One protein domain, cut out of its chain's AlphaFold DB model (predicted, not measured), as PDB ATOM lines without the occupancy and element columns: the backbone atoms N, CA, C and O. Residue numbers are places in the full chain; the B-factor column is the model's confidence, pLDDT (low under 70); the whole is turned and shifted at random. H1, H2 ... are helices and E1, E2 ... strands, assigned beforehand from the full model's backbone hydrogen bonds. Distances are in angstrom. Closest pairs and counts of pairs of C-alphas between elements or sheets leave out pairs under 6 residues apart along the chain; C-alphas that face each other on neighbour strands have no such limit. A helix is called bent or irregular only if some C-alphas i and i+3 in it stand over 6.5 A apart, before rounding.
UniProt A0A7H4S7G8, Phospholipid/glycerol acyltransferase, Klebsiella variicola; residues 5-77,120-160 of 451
ATOM      1  N   GLN A   5      15.368 -50.687  -1.678       60.91
ATOM      2  CA  GLN A   5      16.166 -50.926  -2.880       60.91
ATOM      3  C   GLN A   5      17.233 -49.854  -3.157       60.91
ATOM      4  O   GLN A   5      18.096 -50.080  -3.993       60.91
ATOM      5  N   VAL A   6      17.191 -48.695  -2.487       63.41
ATOM      6  CA  VAL A   6      18.225 -47.647  -2.623       63.41
ATOM      7  C   VAL A   6      18.987 -47.412  -1.321       63.41
ATOM      8  O   VAL A   6      19.733 -46.441  -1.218       63.41
ATOM      9  N   ALA A   7      18.819 -48.280  -0.317       63.44
ATOM     10  CA  ALA A   7      19.534 -48.156   0.952       63.44
ATOM     11  C   ALA A   7      21.059 -48.192   0.745       63.44
ATOM     12  O   ALA A   7      21.768 -47.390   1.340       63.44
ATOM     13  N   GLU A   8      21.544 -49.028  -0.178       66.94
ATOM     14  CA  GLU A   8      22.964 -49.105  -0.562       66.94
ATOM     15  C   GLU A   8      23.444 -47.891  -1.380       66.94
ATOM     16  O   GLU A   8      24.636 -47.611  -1.441       66.94
ATOM     17  N   LEU A   9      22.520 -47.136  -1.985       68.12
ATOM     18  CA  LEU A   9      22.807 -45.965  -2.824       68.12
ATOM     19  C   LEU A   9      22.646 -44.635  -2.072       68.12
ATOM     20  O   LEU A   9      22.829 -43.569  -2.662       68.12
ATOM     21  N   THR A  10      22.252 -44.661  -0.794       69.44
ATOM     22  CA  THR A  10      21.910 -43.446  -0.047       69.44
ATOM     23  C   THR A  10      22.600 -43.383   1.310       69.44
ATOM     24  O   THR A  10      22.370 -44.196   2.197       69.44
ATOM     25  N   ILE A  11      23.358 -42.310   1.539       68.06
ATOM     26  CA  ILE A  11      23.824 -41.940   2.880       68.06
ATOM     27  C   ILE A  11      22.675 -41.185   3.547       68.06
ATOM     28  O   ILE A  11      22.674 -39.966   3.572       68.06
ATOM     29  N   GLY A  12      21.622 -41.898   3.970       58.75
ATOM     30  CA  GLY A  12      20.274 -41.357   4.224       58.75
ATOM     31  C   GLY A  12      20.215 -39.993   4.926       58.75
ATOM     32  O   GLY A  12      20.166 -39.924   6.151       58.75
ATOM     33  N   ILE A  13      20.206 -38.893   4.177       58.22
ATOM     34  CA  ILE A  13      20.093 -37.551   4.749       58.22
ATOM     35  C   ILE A  13      18.611 -37.308   5.039       58.22
ATOM     36  O   ILE A  13      17.798 -37.201   4.120       58.22
ATOM     37  N   GLU A  14      18.243 -37.237   6.318       53.19
ATOM     38  CA  GLU A  14      16.892 -36.856   6.738       53.19
ATOM     39  C   GLU A  14      16.670 -35.370   6.451       53.19
ATOM     40  O   GLU A  14      16.952 -34.490   7.258       53.19
ATOM     41  N   ASN A  15      16.184 -35.074   5.251       47.53
ATOM     42  CA  ASN A  15      16.084 -33.713   4.732       47.53
ATOM     43  C   ASN A  15      14.843 -32.940   5.231       47.53
ATOM     44  O   ASN A  15      14.375 -32.024   4.559       47.53
ATOM     45  N   MET A  16      14.248 -33.320   6.372       39.44
ATOM     46  CA  MET A  16      12.955 -32.763   6.815       39.44
ATOM     47  C   MET A  16      12.982 -31.935   8.106       39.44
ATOM     48  O   MET A  16      11.987 -31.284   8.408       39.44
ATOM     49  N   ALA A  17      14.105 -31.845   8.813       41.12
ATOM     50  CA  ALA A  17      14.262 -30.909   9.926       41.12
ATOM     51  C   ALA A  17      15.712 -30.421   9.951       41.12
ATOM     52  O   ALA A  17      16.635 -31.218  10.047       41.12
ATOM     53  N   GLY A  18      15.917 -29.119   9.764       51.62
ATOM     54  CA  GLY A  18      17.232 -28.519   9.549       51.62
ATOM     55  C   GLY A  18      18.315 -28.921  10.563       51.62
ATOM     56  O   GLY A  18      18.042 -29.133  11.741       51.62
ATOM     57  N   LYS A  19      19.557 -28.891  10.060       53.84
ATOM     58  CA  LYS A  19      20.848 -29.341  10.620       53.84
ATOM     59  C   LYS A  19      21.190 -30.798  10.309       53.84
ATOM     60  O   LYS A  19      20.683 -31.751  10.886       53.84
ATOM     61  N   MET A  20      22.151 -30.938   9.404       61.09
ATOM     62  CA  MET A  20      22.829 -32.189   9.097       61.09
ATOM     63  C   MET A  20      23.551 -32.714  10.348       61.09
ATOM     64  O   MET A  20      24.381 -32.014  10.927       61.09
ATOM     65  N   SER A  21      23.233 -33.939  10.769       68.06
ATOM     66  CA  SER A  21      23.885 -34.574  11.920       68.06
ATOM     67  C   SER A  21      25.389 -34.743  11.680       68.06
ATOM     68  O   SER A  21      25.808 -35.199  10.612       68.06
ATOM     69  N   HIS A  22      26.209 -34.454  12.698       73.44
ATOM     70  CA  HIS A  22      27.661 -34.673  12.657       73.44
ATOM     71  C   HIS A  22      28.036 -36.107  12.254       73.44
ATOM     72  O   HIS A  22      29.036 -36.305  11.565       73.44
ATOM     73  N   LYS A  23      27.222 -37.103  12.636       78.44
ATOM     74  CA  LYS A  23      27.440 -38.511  12.275       78.44
ATOM     75  C   LYS A  23      27.353 -38.729  10.759       78.44
ATOM     76  O   LYS A  23      28.229 -39.368  10.191       78.44
ATOM     77  N   LYS A  24      26.348 -38.137  10.108       79.06
ATOM     78  CA  LYS A  24      26.121 -38.227   8.652       79.06
ATOM     79  C   LYS A  24      27.210 -37.500   7.872       79.06
ATOM     80  O   LYS A  24      27.672 -37.978   6.845       79.06
ATOM     81  N   PHE A  25      27.651 -36.349   8.381       82.00
ATOM     82  CA  PHE A  25      28.764 -35.625   7.774       82.00
ATOM     83  C   PHE A  25      30.068 -36.429   7.833       82.00
ATOM     84  O   PHE A  25      30.815 -36.446   6.859       82.00
ATOM     85  N   ARG A  26      30.325 -37.125   8.949       84.44
ATOM     86  CA  ARG A  26      31.461 -38.049   9.067       84.44
ATOM     87  C   ARG A  26      31.351 -39.202   8.065       84.44
ATOM     88  O   ARG A  26      32.316 -39.455   7.369       84.44
ATOM     89  N   GLU A  27      30.179 -39.813   7.932       87.31
ATOM     90  CA  GLU A  27      29.929 -40.905   6.979       87.31
ATOM     91  C   GLU A  27      30.189 -40.486   5.521       87.31
ATOM     92  O   GLU A  27      30.930 -41.156   4.811       87.31
ATOM     93  N   MET A  28      29.683 -39.321   5.096       88.38
ATOM     94  CA  MET A  28      30.003 -38.752   3.777       88.38
ATOM     95  C   MET A  28      31.501 -38.501   3.601       88.38
ATOM     96  O   MET A  28      32.062 -38.747   2.537       88.38
ATOM     97  N   ASN A  29      32.154 -37.994   4.645       88.38
ATOM     98  CA  ASN A  29      33.580 -37.724   4.619       88.38
ATOM     99  C   ASN A  29      34.404 -39.017   4.504       88.38
ATOM    100  O   ASN A  29      35.400 -39.039   3.791       88.38
ATOM    101  N   ASP A  30      34.007 -40.080   5.199       87.69
ATOM    102  CA  ASP A  30      34.693 -41.371   5.159       87.69
ATOM    103  C   ASP A  30      34.464 -42.080   3.815       87.69
ATOM    104  O   ASP A  30      35.416 -42.610   3.249       87.69
ATOM    105  N   HIS A  31      33.263 -41.966   3.234       88.56
ATOM    106  CA  HIS A  31      32.966 -42.445   1.877       88.56
ATOM    107  C   HIS A  31      33.806 -41.745   0.802       88.56
ATOM    108  O   HIS A  31      34.351 -42.391  -0.087       88.56
ATOM    109  N   LEU A  32      33.967 -40.419   0.889       88.94
ATOM    110  CA  LEU A  32      34.859 -39.693  -0.023       88.94
ATOM    111  C   LEU A  32      36.325 -40.102   0.170       88.94
ATOM    112  O   LEU A  32      37.060 -40.235  -0.807       88.94
ATOM    113  N   LYS A  33      36.762 -40.331   1.415       84.12
ATOM    114  CA  LYS A  33      38.124 -40.810   1.703       84.12
ATOM    115  C   LYS A  33      38.405 -42.190   1.123       84.12
ATOM    116  O   LYS A  33      39.540 -42.435   0.731       84.12
ATOM    117  N   SER A  34      37.407 -43.069   1.056       82.56
ATOM    118  CA  SER A  34      37.531 -44.381   0.415       82.56
ATOM    119  C   SER A  34      37.410 -44.327  -1.115       82.56
ATOM    120  O   SER A  34      37.289 -45.372  -1.743       82.56
ATOM    121  N   GLY A  35      37.417 -43.135  -1.726       81.44
ATOM    122  CA  GLY A  35      37.299 -42.964  -3.180       81.44
ATOM    123  C   GLY A  35      35.867 -43.076  -3.711       81.44
ATOM    124  O   GLY A  35      35.664 -43.180  -4.919       81.44
ATOM    125  N   GLY A  36      34.868 -43.060  -2.828       85.69
ATOM    126  CA  GLY A  36      33.464 -43.121  -3.203       85.69
ATOM    127  C   GLY A  36      32.956 -41.830  -3.852       85.69
ATOM    128  O   GLY A  36      33.512 -40.746  -3.680       85.69
ATOM    129  N   VAL A  37      31.846 -41.941  -4.586       89.94
ATOM    130  CA  VAL A  37      31.174 -40.812  -5.248       89.94
ATOM    131  C   VAL A  37      29.953 -40.376  -4.438       89.94
ATOM    132  O   VAL A  37      29.186 -41.219  -3.971       89.94
ATOM    133  N   LEU A  38      29.751 -39.060  -4.294       90.38
ATOM    134  CA  LEU A  38      28.556 -38.467  -3.687       90.38
ATOM    135  C   LEU A  38      27.798 -37.609  -4.699       90.38
ATOM    136  O   LEU A  38      28.371 -36.715  -5.315       90.38
ATOM    137  N   ILE A  39      26.486 -37.826  -4.799       90.00
ATOM    138  CA  ILE A  39      25.571 -36.940  -5.523       90.00
ATOM    139  C   ILE A  39      24.842 -36.081  -4.489       90.00
ATOM    140  O   ILE A  39      24.107 -36.599  -3.649       90.00
ATOM    141  N   ILE A  40      25.056 -34.765  -4.533       88.75
ATOM    142  CA  ILE A  40      24.493 -33.818  -3.563       88.75
ATOM    143  C   ILE A  40      23.592 -32.820  -4.289       88.75
ATOM    144  O   ILE A  40      24.018 -32.182  -5.246       88.75
ATOM    145  N   CYS A  41      22.365 -32.640  -3.791       88.81
ATOM    146  CA  CYS A  41      21.467 -31.546  -4.173       88.81
ATOM    147  C   CYS A  41      21.543 -30.440  -3.098       88.81
ATOM    148  O   CYS A  41      20.862 -30.555  -2.071       88.81
ATOM    149  N   PRO A  42      22.358 -29.379  -3.271       87.88
ATOM    150  CA  PRO A  42      22.768 -28.521  -2.151       87.88
ATOM    151  C   PRO A  42      21.645 -27.671  -1.541       87.88
ATOM    152  O   PRO A  42      21.714 -27.306  -0.365       87.88
ATOM    153  N   ALA A  43      20.595 -27.376  -2.312       86.06
ATOM    154  CA  ALA A  43      19.403 -26.673  -1.835       86.06
ATOM    155  C   ALA A  43      18.622 -27.466  -0.768       86.06
ATOM    156  O   ALA A  43      17.914 -26.889   0.057       86.06
ATOM    157  N   GLY A  44      18.712 -28.802  -0.793       78.19
ATOM    158  CA  GLY A  44      17.961 -29.694   0.096       78.19
ATOM    159  C   GLY A  44      16.433 -29.631  -0.071       78.19
ATOM    160  O   GLY A  44      15.696 -30.217   0.716       78.19
ATOM    161  N   LYS A  45      15.933 -28.912  -1.076       78.88
ATOM    162  CA  LYS A  45      14.509 -28.702  -1.348       78.88
ATOM    163  C   LYS A  45      14.301 -28.671  -2.857       78.88
ATOM    164  O   LYS A  45      15.205 -28.306  -3.592       78.88
ATOM    165  N   LEU A  46      13.103 -29.047  -3.297       82.88
ATOM    166  CA  LEU A  46      12.703 -28.907  -4.697       82.88
ATOM    167  C   LEU A  46      12.473 -27.430  -5.039       82.88
ATOM    168  O   LEU A  46      11.945 -26.693  -4.202       82.88
ATOM    169  N   ALA A  47      12.831 -27.047  -6.265       85.00
ATOM    170  CA  ALA A  47      12.636 -25.708  -6.811       85.00
ATOM    171  C   ALA A  47      11.167 -25.250  -6.736       85.00
ATOM    172  O   ALA A  47      10.232 -26.056  -6.831       85.00
ATOM    173  N   SER A  48      10.967 -23.938  -6.597       83.56
ATOM    174  CA  SER A  48       9.651 -23.307  -6.453       83.56
ATOM    175  C   SER A  48       9.339 -22.372  -7.614       83.56
ATOM    176  O   SER A  48      10.240 -21.791  -8.213       83.56
ATOM    177  N   TRP A  49       8.054 -22.206  -7.920       82.69
ATOM    178  CA  TRP A  49       7.619 -21.258  -8.941       82.69
ATOM    179  C   TRP A  49       7.607 -19.830  -8.384       82.69
ATOM    180  O   TRP A  49       7.031 -19.588  -7.325       82.69
ATOM    181  N   SER A  50       8.210 -18.890  -9.106       79.50
ATOM    182  CA  SER A  50       8.159 -17.452  -8.843       79.50
ATOM    183  C   SER A  50       7.660 -16.692 -10.081       79.50
ATOM    184  O   SER A  50       7.334 -17.290 -11.110       79.50
ATOM    185  N   LEU A  51       7.561 -15.361  -9.991       74.12
ATOM    186  CA  LEU A  51       7.100 -14.505 -11.097       74.12
ATOM    187  C   LEU A  51       8.004 -14.592 -12.340       74.12
ATOM    188  O   LEU A  51       7.532 -14.393 -13.453       74.12
ATOM    189  N   SER A  52       9.280 -14.928 -12.154       75.88
ATOM    190  CA  SER A  52      10.280 -15.122 -13.210       75.88
ATOM    191  C   SER A  52      10.420 -16.584 -13.658       75.88
ATOM    192  O   SER A  52      11.292 -16.894 -14.465       75.88
ATOM    193  N   GLY A  53       9.568 -17.490 -13.163       83.12
ATOM    194  CA  GLY A  53       9.562 -18.907 -13.529       83.12
ATOM    195  C   GLY A  53      10.046 -19.831 -12.412       83.12
ATOM    196  O   GLY A  53       9.935 -19.524 -11.228       83.12
ATOM    197  N   LEU A  54      10.533 -21.018 -12.778       84.12
ATOM    198  CA  LEU A  54      11.007 -22.013 -11.817       84.12
ATOM    199  C   LEU A  54      12.382 -21.604 -11.273       84.12
ATOM    200  O   LEU A  54      13.345 -21.542 -12.031       84.12
ATOM    201  N   GLN A  55      12.477 -21.351  -9.968       84.94
ATOM    202  CA  GLN A  55      13.707 -20.901  -9.321       84.94
ATOM    203  C   GLN A  55      14.210 -21.891  -8.271       84.94
ATOM    204  O   GLN A  55      13.445 -22.437  -7.471       84.94
ATOM    205  N   GLU A  56      15.526 -22.090  -8.289       87.69
ATOM    206  CA  GLU A  56      16.255 -22.882  -7.304       87.69
ATOM    207  C   GLU A  56      16.421 -22.107  -5.990       87.69
ATOM    208  O   GLU A  56      16.545 -20.880  -5.980       87.69
ATOM    209  N   HIS A  57      16.422 -22.824  -4.868       87.62
ATOM    210  CA  HIS A  57      16.653 -22.230  -3.555       87.62
ATOM    211  C   HIS A  57      18.145 -21.982  -3.289       87.62
ATOM    212  O   HIS A  57      19.023 -22.556  -3.931       87.62
ATOM    213  N   GLN A  58      18.440 -21.162  -2.278       88.19
ATOM    214  CA  GLN A  58      19.811 -20.944  -1.824       88.19
ATOM    215  C   GLN A  58      20.480 -22.268  -1.421       88.19
ATOM    216  O   GLN A  58      19.911 -23.082  -0.689       88.19
ATOM    217  N   TRP A  59      21.703 -22.469  -1.903       90.44
ATOM    218  CA  TRP A  59      22.483 -23.677  -1.663       90.44
ATOM    219  C   TRP A  59      23.197 -23.655  -0.315       90.44
ATOM    220  O   TRP A  59      23.871 -22.682   0.032       90.44
ATOM    221  N   ASN A  60      23.132 -24.773   0.411       88.50
ATOM    222  CA  ASN A  60      23.910 -24.960   1.630       88.50
ATOM    223  C   ASN A  60      25.392 -25.205   1.289       88.50
ATOM    224  O   ASN A  60      25.678 -26.088   0.483       88.50
ATOM    225  N   PRO A  61      26.353 -24.540   1.953       89.12
ATOM    226  CA  PRO A  61      27.776 -24.627   1.605       89.12
ATOM    227  C   PRO A  61      28.469 -25.938   2.023       89.12
ATOM    228  O   PRO A  61      29.659 -26.118   1.770       89.12
ATOM    229  N   GLY A  62      27.768 -26.867   2.684       87.25
ATOM    230  CA  GLY A  62      28.369 -28.082   3.252       87.25
ATOM    231  C   GLY A  62      29.063 -28.989   2.226       87.25
ATOM    232  O   GLY A  62      30.046 -29.643   2.562       87.25
ATOM    233  N   PHE A  63      28.610 -28.988   0.967       89.56
ATOM    234  CA  PHE A  63      29.262 -29.748  -0.106       89.56
ATOM    235  C   PHE A  63      30.657 -29.202  -0.443       89.56
ATOM    236  O   PHE A  63      31.562 -29.991  -0.703       89.56
ATOM    237  N   LEU A  64      30.863 -27.879  -0.368       90.19
ATOM    238  CA  LEU A  64      32.180 -27.267  -0.569       90.19
ATOM    239  C   LEU A  64      33.138 -27.665   0.549       90.19
ATOM    240  O   LEU A  64      34.290 -27.988   0.282       90.19
ATOM    241  N   GLN A  65      32.654 -27.726   1.793       87.75
ATOM    242  CA  GLN A  65      33.464 -28.201   2.918       87.75
ATOM    243  C   GLN A  65      33.914 -29.649   2.716       87.75
ATOM    244  O   GLN A  65      35.075 -29.962   2.967       87.75
ATOM    245  N   LEU A  66      33.018 -30.526   2.252       88.62
ATOM    246  CA  LEU A  66      33.354 -31.916   1.933       88.62
ATOM    247  C   LEU A  66      34.377 -32.000   0.799       88.62
ATOM    248  O   LEU A  66      35.357 -32.735   0.930       88.62
ATOM    249  N   ALA A  67      34.175 -31.232  -0.274       90.06
ATOM    250  CA  ALA A  67      35.065 -31.218  -1.428       90.06
ATOM    251  C   ALA A  67      36.469 -30.725  -1.054       90.06
ATOM    252  O   ALA A  67      37.448 -31.424  -1.300       90.06
ATOM    253  N   MET A  68      36.573 -29.584  -0.368       86.62
ATOM    254  CA  MET A  68      37.854 -29.013   0.065       86.62
ATOM    255  C   MET A  68      38.574 -29.913   1.074       86.62
ATOM    256  O   MET A  68      39.775 -30.133   0.957       86.62
ATOM    257  N   ARG A  69      37.851 -30.472   2.053       84.94
ATOM    258  CA  ARG A  69      38.449 -31.308   3.106       84.94
ATOM    259  C   ARG A  69      39.027 -32.618   2.577       84.94
ATOM    260  O   ARG A  69      40.008 -33.105   3.132       84.94
ATOM    261  N   ASN A  70      38.406 -33.200   1.554       85.56
ATOM    262  CA  ASN A  70      38.835 -34.475   0.979       85.56
ATOM    263  C   ASN A  70      39.593 -34.303  -0.343       85.56
ATOM    264  O   ASN A  70      39.953 -35.303  -0.956       85.56
ATOM    265  N   ASN A  71      39.837 -33.059  -0.780       82.44
ATOM    266  CA  ASN A  71      40.351 -32.739  -2.112       82.44
ATOM    267  C   ASN A  71      39.604 -33.527  -3.211       82.44
ATOM    268  O   ASN A  71      40.212 -34.195  -4.048       82.44
ATOM    269  N   ALA A  72      38.269 -33.540  -3.118       88.88
ATOM    270  CA  ALA A  72      37.397 -34.319  -3.988       88.88
ATOM    271  C   ALA A  72      36.984 -33.508  -5.224       88.88
ATOM    272  O   ALA A  72      36.724 -32.305  -5.131       88.88
ATOM    273  N   ALA A  73      36.878 -34.183  -6.371       89.06
ATOM    274  CA  ALA A  73      36.422 -33.572  -7.613       89.06
ATOM    275  C   ALA A  73      34.979 -33.056  -7.473       89.06
ATOM    276  O   ALA A  73      34.071 -33.801  -7.102       89.06
ATOM    277  N   LEU A  74      34.767 -31.779  -7.793       92.50
ATOM    278  CA  LEU A  74      33.455 -31.140  -7.764       92.50
ATOM    279  C   LEU A  74      32.925 -30.992  -9.193       92.50
ATOM    280  O   LEU A  74      33.398 -30.139  -9.939       92.50
ATOM    281  N   VAL A  75      31.945 -31.814  -9.574       93.94
ATOM    282  CA  VAL A  75      31.397 -31.837 -10.940       93.94
ATOM    283  C   VAL A  75      29.952 -31.315 -10.943       93.94
ATOM    284  O   VAL A  75      29.085 -31.927 -10.314       93.94
ATOM    285  N   PRO A  76      29.659 -30.195 -11.630       94.19
ATOM    286  CA  PRO A  76      28.313 -29.648 -11.730       94.19
ATOM    287  C   PRO A  76      27.462 -30.470 -12.710       94.19
ATOM    288  O   PRO A  76      27.873 -30.739 -13.838       94.19
ATOM    289  N   VAL A  77      26.249 -30.838 -12.296       94.31
ATOM    290  CA  VAL A  77      25.295 -31.595 -13.124       94.31
ATOM    291  C   VAL A  77      23.972 -30.844 -13.177       94.31
ATOM    292  O   VAL A  77      23.248 -30.766 -12.185       94.31
ATOM    293  N   GLN A 120      32.172 -29.363 -16.730       90.00
ATOM    294  CA  GLN A 120      33.556 -29.663 -16.369       90.00
ATOM    295  C   GLN A 120      33.752 -29.593 -14.850       90.00
ATOM    296  O   GLN A 120      33.012 -28.895 -14.154       90.00
ATOM    297  N   GLN A 121      34.753 -30.307 -14.334       90.88
ATOM    298  CA  GLN A 121      35.100 -30.248 -12.917       90.88
ATOM    299  C   GLN A 121      35.478 -28.812 -12.537       90.88
ATOM    300  O   GLN A 121      36.278 -28.183 -13.220       90.88
ATOM    301  N   ILE A 122      34.948 -28.307 -11.428       91.62
ATOM    302  CA  ILE A 122      35.327 -27.005 -10.880       91.62
ATOM    303  C   ILE A 122      36.666 -27.146 -10.146       91.62
ATOM    304  O   ILE A 122      36.827 -28.036  -9.304       91.62
ATOM    305  N   ALA A 123      37.624 -26.267 -10.441       87.62
ATOM    306  CA  ALA A 123      38.899 -26.228  -9.738       87.62
ATOM    307  C   ALA A 123      38.700 -25.698  -8.308       87.62
ATOM    308  O   ALA A 123      38.176 -24.604  -8.097       87.62
ATOM    309  N   LEU A 124      39.141 -26.456  -7.298       85.50
ATOM    310  CA  LEU A 124      38.987 -26.041  -5.895       85.50
ATOM    311  C   LEU A 124      39.788 -24.767  -5.569       85.50
ATOM    312  O   LEU A 124      39.391 -23.998  -4.694       85.50
ATOM    313  N   SER A 125      40.872 -24.507  -6.308       78.12
ATOM    314  CA  SER A 125      41.678 -23.283  -6.212       78.12
ATOM    315  C   SER A 125      40.885 -22.016  -6.544       78.12
ATOM    316  O   SER A 125      41.145 -20.970  -5.945       78.12
ATOM    317  N   SER A 126      39.855 -22.102  -7.397       79.69
ATOM    318  CA  SER A 126      38.966 -20.976  -7.720       79.69
ATOM    319  C   SER A 126      38.215 -20.435  -6.508       79.69
ATOM    320  O   SER A 126      37.628 -19.352  -6.588       79.69
ATOM    321  N   PHE A 127      38.198 -21.175  -5.394       82.00
ATOM    322  CA  PHE A 127      37.548 -20.742  -4.166       82.00
ATOM    323  C   PHE A 127      38.471 -19.991  -3.200       82.00
ATOM    324  O   PHE A 127      37.973 -19.336  -2.283       82.00
ATOM    325  N   ASN A 128      39.790 -19.992  -3.430       75.06
ATOM    326  CA  ASN A 128      40.752 -19.286  -2.575       75.06
ATOM    327  C   ASN A 128      40.482 -17.771  -2.529       75.06
ATOM    328  O   ASN A 128      40.638 -17.146  -1.481       75.06
ATOM    329  N   ARG A 129      39.970 -17.195  -3.627       76.94
ATOM    330  CA  ARG A 129      39.581 -15.774  -3.721       76.94
ATOM    331  C   ARG A 129      38.447 -15.356  -2.782       76.94
ATOM    332  O   ARG A 129      38.299 -14.169  -2.522       76.94
ATOM    333  N   PHE A 130      37.654 -16.298  -2.264       76.38
ATOM    334  CA  PHE A 130      36.539 -15.985  -1.363       76.38
ATOM    335  C   PHE A 130      36.944 -15.959   0.117       76.38
ATOM    336  O   PHE A 130      36.073 -15.837   0.969       76.38
ATOM    337  N   ASN A 131      38.238 -16.083   0.449       69.94
ATOM    338  CA  ASN A 131      38.778 -15.961   1.813       69.94
ATOM    339  C   ASN A 131      37.939 -16.686   2.893       69.94
ATOM    340  O   ASN A 131      37.592 -16.120   3.928       69.94
ATOM    341  N   LYS A 132      37.590 -17.955   2.633       73.31
ATOM    342  CA  LYS A 132      36.754 -18.827   3.488       73.31
ATOM    343  C   LYS A 132      35.261 -18.464   3.590       73.31
ATOM    344  O   LYS A 132      34.543 -19.150   4.319       73.31
ATOM    345  N   ASP A 133      34.748 -17.491   2.834       85.69
ATOM    346  CA  ASP A 133      33.302 -17.299   2.666       85.69
ATOM    347  C   ASP A 133      32.715 -18.372   1.735       85.69
ATOM    348  O   ASP A 133      32.607 -18.238   0.513       85.69
ATOM    349  N   LEU A 134      32.316 -19.481   2.353       86.00
ATOM    350  CA  LEU A 134      31.719 -20.608   1.650       86.00
ATOM    351  C   LEU A 134      30.300 -20.315   1.145       86.00
ATOM    352  O   LEU A 134      29.835 -20.992   0.229       86.00
ATOM    353  N   SER A 135      29.594 -19.339   1.720       87.06
ATOM    354  CA  SER A 135      28.240 -18.981   1.287       87.06
ATOM    355  C   SER A 135      28.284 -18.239  -0.050       87.06
ATOM    356  O   SER A 135      27.533 -18.568  -0.978       87.06
ATOM    357  N   ALA A 136      29.223 -17.298  -0.191       89.25
ATOM    358  CA  ALA A 136      29.499 -16.637  -1.462       89.25
ATOM    359  C   ALA A 136      29.954 -17.646  -2.528       89.25
ATOM    360  O   ALA A 136      29.379 -17.696  -3.616       89.25
ATOM    361  N   ALA A 137      30.906 -18.524  -2.191       90.06
ATOM    362  CA  ALA A 137      31.374 -19.572  -3.100       90.06
ATOM    363  C   ALA A 137      30.240 -20.516  -3.556       90.06
ATOM    364  O   ALA A 137      30.148 -20.856  -4.737       90.06
ATOM    365  N   SER A 138      29.336 -20.894  -2.643       91.56
ATOM    366  CA  SER A 138      28.149 -21.713  -2.937       91.56
ATOM    367  C   SER A 138      27.214 -21.022  -3.936       91.56
ATOM    368  O   SER A 138      26.735 -21.642  -4.887       91.56
ATOM    369  N   SER A 139      27.017 -19.713  -3.772       91.81
ATOM    370  CA  SER A 139      26.189 -18.898  -4.669       91.81
ATOM    371  C   SER A 139      26.787 -18.816  -6.077       91.81
ATOM    372  O   SER A 139      26.069 -18.962  -7.063       91.81
ATOM    373  N   VAL A 140      28.110 -18.670  -6.184       92.62
ATOM    374  CA  VAL A 140      28.815 -18.684  -7.475       92.62
ATOM    375  C   VAL A 140      28.722 -20.055  -8.152       92.62
ATOM    376  O   VAL A 140      28.542 -20.114  -9.366       92.62
ATOM    377  N   CYS A 141      28.766 -21.157  -7.397       92.94
ATOM    378  CA  CYS A 141      28.554 -22.499  -7.956       92.94
ATOM    379  C   CYS A 141      27.151 -22.658  -8.558       92.94
ATOM    380  O   CYS A 141      27.014 -23.240  -9.634       92.94
ATOM    381  N   LEU A 142      26.122 -22.119  -7.897       93.06
ATOM    382  CA  LEU A 142      24.759 -22.111  -8.428       93.06
ATOM    383  C   LEU A 142      24.673 -21.295  -9.726       93.06
ATOM    384  O   LEU A 142      24.153 -21.796 -10.722       93.06
ATOM    385  N   MET A 143      25.230 -20.079  -9.749       92.62
ATOM    386  CA  MET A 143      25.264 -19.248 -10.963       92.62
ATOM    387  C   MET A 143      26.021 -19.940 -12.103       92.62
ATOM    388  O   MET A 143      25.583 -19.923 -13.250       92.62
ATOM    389  N   HIS A 144      27.140 -20.598 -11.790       93.38
ATOM    390  CA  HIS A 144      27.910 -21.376 -12.754       93.38
ATOM    391  C   HIS A 144      27.086 -22.539 -13.327       93.38
ATOM    392  O   HIS A 144      27.062 -22.731 -14.542       93.38
ATOM    393  N   LEU A 145      26.360 -23.279 -12.481       93.31
ATOM    394  CA  LEU A 145      25.484 -24.367 -12.916       93.31
ATOM    395  C   LEU A 145      24.353 -23.870 -13.830       93.31
ATOM    396  O   LEU A 145      24.040 -24.523 -14.826       93.31
ATOM    397  N   GLN A 146      23.752 -22.723 -13.503       91.75
ATOM    398  CA  GLN A 146      22.708 -22.091 -14.318       91.75
ATOM    399  C   GLN A 146      23.255 -21.653 -15.680       91.75
ATOM    400  O   GLN A 146      22.681 -22.015 -16.706       91.75
ATOM    401  N   SER A 147      24.417 -20.989 -15.699       92.44
ATOM    402  CA  SER A 147      25.123 -20.629 -16.935       92.44
ATOM    403  C   SER A 147      25.391 -21.864 -17.804       92.44
ATOM    404  O   SER A 147      25.058 -21.875 -18.988       92.44
ATOM    405  N   ILE A 148      25.883 -22.966 -17.217       90.38
ATOM    406  CA  ILE A 148      26.057 -24.237 -17.938       90.38
ATOM    407  C   ILE A 148      24.728 -24.711 -18.531       90.38
ATOM    408  O   ILE A 148      24.703 -25.101 -19.700       90.38
ATOM    409  N   GLY A 149      23.641 -24.686 -17.761       88.25
ATOM    410  CA  GLY A 149      22.307 -25.083 -18.221       88.25
ATOM    411  C   GLY A 149      21.844 -24.329 -19.471       88.25
ATOM    412  O   GLY A 149      21.242 -24.932 -20.359       88.25
ATOM    413  N   GLU A 150      22.201 -23.050 -19.579       89.25
ATOM    414  CA  GLU A 150      21.847 -22.154 -20.689       89.25
ATOM    415  C   GLU A 150      22.886 -22.122 -21.827       89.25
ATOM    416  O   GLU A 150      22.703 -21.420 -22.817       89.25
ATOM    417  N   ASN A 151      23.954 -22.924 -21.736       88.62
ATOM    418  CA  ASN A 151      25.123 -22.867 -22.632       88.62
ATOM    419  C   ASN A 151      25.898 -21.534 -22.572       88.62
ATOM    420  O   ASN A 151      26.554 -21.161 -23.542       88.62
ATOM    421  N   GLY A 152      25.840 -20.837 -21.440       89.44
ATOM    422  CA  GLY A 152      26.655 -19.667 -21.140       89.44
ATOM    423  C   GLY A 152      28.106 -20.006 -20.750       89.44
ATOM    424  O   GLY A 152      28.493 -21.178 -20.689       89.44
ATOM    425  N   PRO A 153      28.932 -18.977 -20.484       89.81
ATOM    426  CA  PRO A 153      30.347 -19.137 -20.155       89.81
ATOM    427  C   PRO A 153      30.579 -19.708 -18.745       89.81
ATOM    428  O   PRO A 153      29.759 -19.554 -17.833       89.81
ATOM    429  N   ALA A 154      31.745 -20.325 -18.545       88.50
ATOM    430  CA  ALA A 154      32.200 -20.767 -17.230       88.50
ATOM    431  C   ALA A 154      32.536 -19.561 -16.330       88.50
ATOM    432  O   ALA A 154      33.366 -18.728 -16.671       88.50
ATOM    433  N   LEU A 155      31.888 -19.481 -15.164       89.62
ATOM    434  CA  LEU A 155      32.119 -18.424 -14.158       89.62
ATOM    435  C   LEU A 155      33.216 -18.744 -13.117       89.62
ATOM    436  O   LEU A 155      33.563 -17.911 -12.274       89.62
ATOM    437  N   VAL A 156      33.736 -19.969 -13.132       89.69
ATOM    438  CA  VAL A 156      34.814 -20.452 -12.255       89.69
ATOM    439  C   VAL A 156      35.834 -21.197 -13.101       89.69
ATOM    440  O   VAL A 156      35.488 -21.661 -14.193       89.69
ATOM    441  N   ASP A 157      37.063 -21.322 -12.605       87.00
ATOM    442  CA  ASP A 157      38.079 -22.090 -13.316       87.00
ATOM    443  C   ASP A 157      37.685 -23.565 -13.291       87.00
ATOM    444  O   ASP A 157      37.137 -24.091 -12.313       87.00
ATOM    445  N   THR A 158      37.920 -24.227 -14.414       87.62
ATOM    446  CA  THR A 158      37.468 -25.593 -14.650       87.62
ATOM    447  C   THR A 158      38.627 -26.454 -15.109       87.62
ATOM    448  O   THR A 158      39.579 -25.983 -15.726       87.62
ATOM    449  N   VAL A 159      38.550 -27.734 -14.767       82.75
ATOM    450  CA  VAL A 159      39.491 -28.762 -15.188       82.75
ATOM    451  C   VAL A 159      38.807 -29.597 -16.260       82.75
ATOM    452  O   VAL A 159      37.751 -30.196 -16.024       82.75
ATOM    453  N   SER A 160      39.410 -29.634 -17.446       80.69
ATOM    454  CA  SER A 160      38.912 -30.432 -18.565       80.69
ATOM    455  C   SER A 160      38.900 -31.924 -18.209       80.69
ATOM    456  O   SER A 160      39.885 -32.423 -17.648       80.69
TER     457      SER A 160
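This is residues 5 to 77 and 120 to 160 of the 451 residues of the protein "Phospholipid/glycerol acyltransferase" of Klebsiella variicola (UniProt A0A7H4S7G8). The body is a loose-looking set of short helices at steep angles to one another, with long loops between them, and a small two-stranded hairpin, E1 and E2, sticks out of it with residues 49 to 54. H3 and H5 lie nearest the middle, H2 packs on the side of H3 away from H5, H4 makes a corner with H5, and the short helix H1 lies far out on its own. The 114 printed residues have five named helices and two named strands, in the order H1, H2, E1, E2, H3, H4, H5, and the one sheet, E1 - E2, is antiparallel. The class is mostly helix, but under half of the residues, 55, are in named elements. The whole is compact by its radius of gyration of the C-alphas, 14.8 A, and spans 36 by 34 by 28 A along its three main axes.

The sheet is the hairpin of E1, residues 48 to 50, and E2, residues 53 to 55, antiparallel neighbours at 133 degrees between their directions. The C-alphas of Trp 49 and Leu 54 face each other at 4.5 A; N 50 and O 53 are 2.8 A apart and N 55 and O 48 are 2.9 A apart, both within hydrogen-bond range. A short link leads from E2 to H3, residues 62 to 70. H2, residues 22 to 33, touches H3 with its residues 28 to 33 alone; the closest C-alphas, those of Asn 29 and Leu 66, are 6.4 A apart. The two run the same way at a steep tilt of 45 degrees. H5, residues 134 to 149, only just touches H3, with 3 pairs of C-alphas within 8 A and with its residues 134 to 138 alone; the closest C-alphas are those of Leu 64 and Leu 134, 7.0 A apart. Their lines are about perpendicular, at 80 degrees. H4, residues 124 to 130, and H5 touch only at the corner by their link, and only just, with 3 pairs of C-alphas within 8 A; the closest C-alphas are those of Phe 127 and Ala 137, 6.4 A apart. H3 and H4 are close but not clearly touching, with the C-alphas of Met 68 and Leu 124 closest at 6.8 A. H1, residues 5 to 9, touches no helix. Every O i to N i+4 pair is within hydrogen-bond range in H2, H3 and H5; H1 has 0 of 1 such pairs and 1 of 2 O i to N i+3 pairs within range, and H4 has 0 of 3 and 3 of 4. Residues 121 to 122 and 158 to 159 form a short antiparallel pairing outside the named strands.

E1 begins at C-alpha 48, (9.651, -23.307, -6.453). H5, the longest helix, measures 22.4 A and ends at C-alpha 149, (22.307, -25.083, -18.221). H2 measures 16.3 A, H3 12.5 A and H4 11.3 A. H4 is irregular, but only just: C-alphas 126 and 129 are 6.6 A apart. H1 measures 8.3 A, begins at C-alpha 5, (16.166, -50.926, -2.880), and is irregular, with C-alphas 5 and 8 at 7.4 A.

The two C-alphas farthest apart are those of Ser 34 and Leu 51, at 44.2 A. Residues 78 to 119 are not printed, and C-alphas 77 and 120 are 9.1 A apart across this cut, which falls in the link from H3 to H4. The links H1 to H2, with 12 residues, and H2 to E1, with 14, are long. The mean pLDDT of the printed part is 82.2; residues 5 to 21 and residue 131 are under 70.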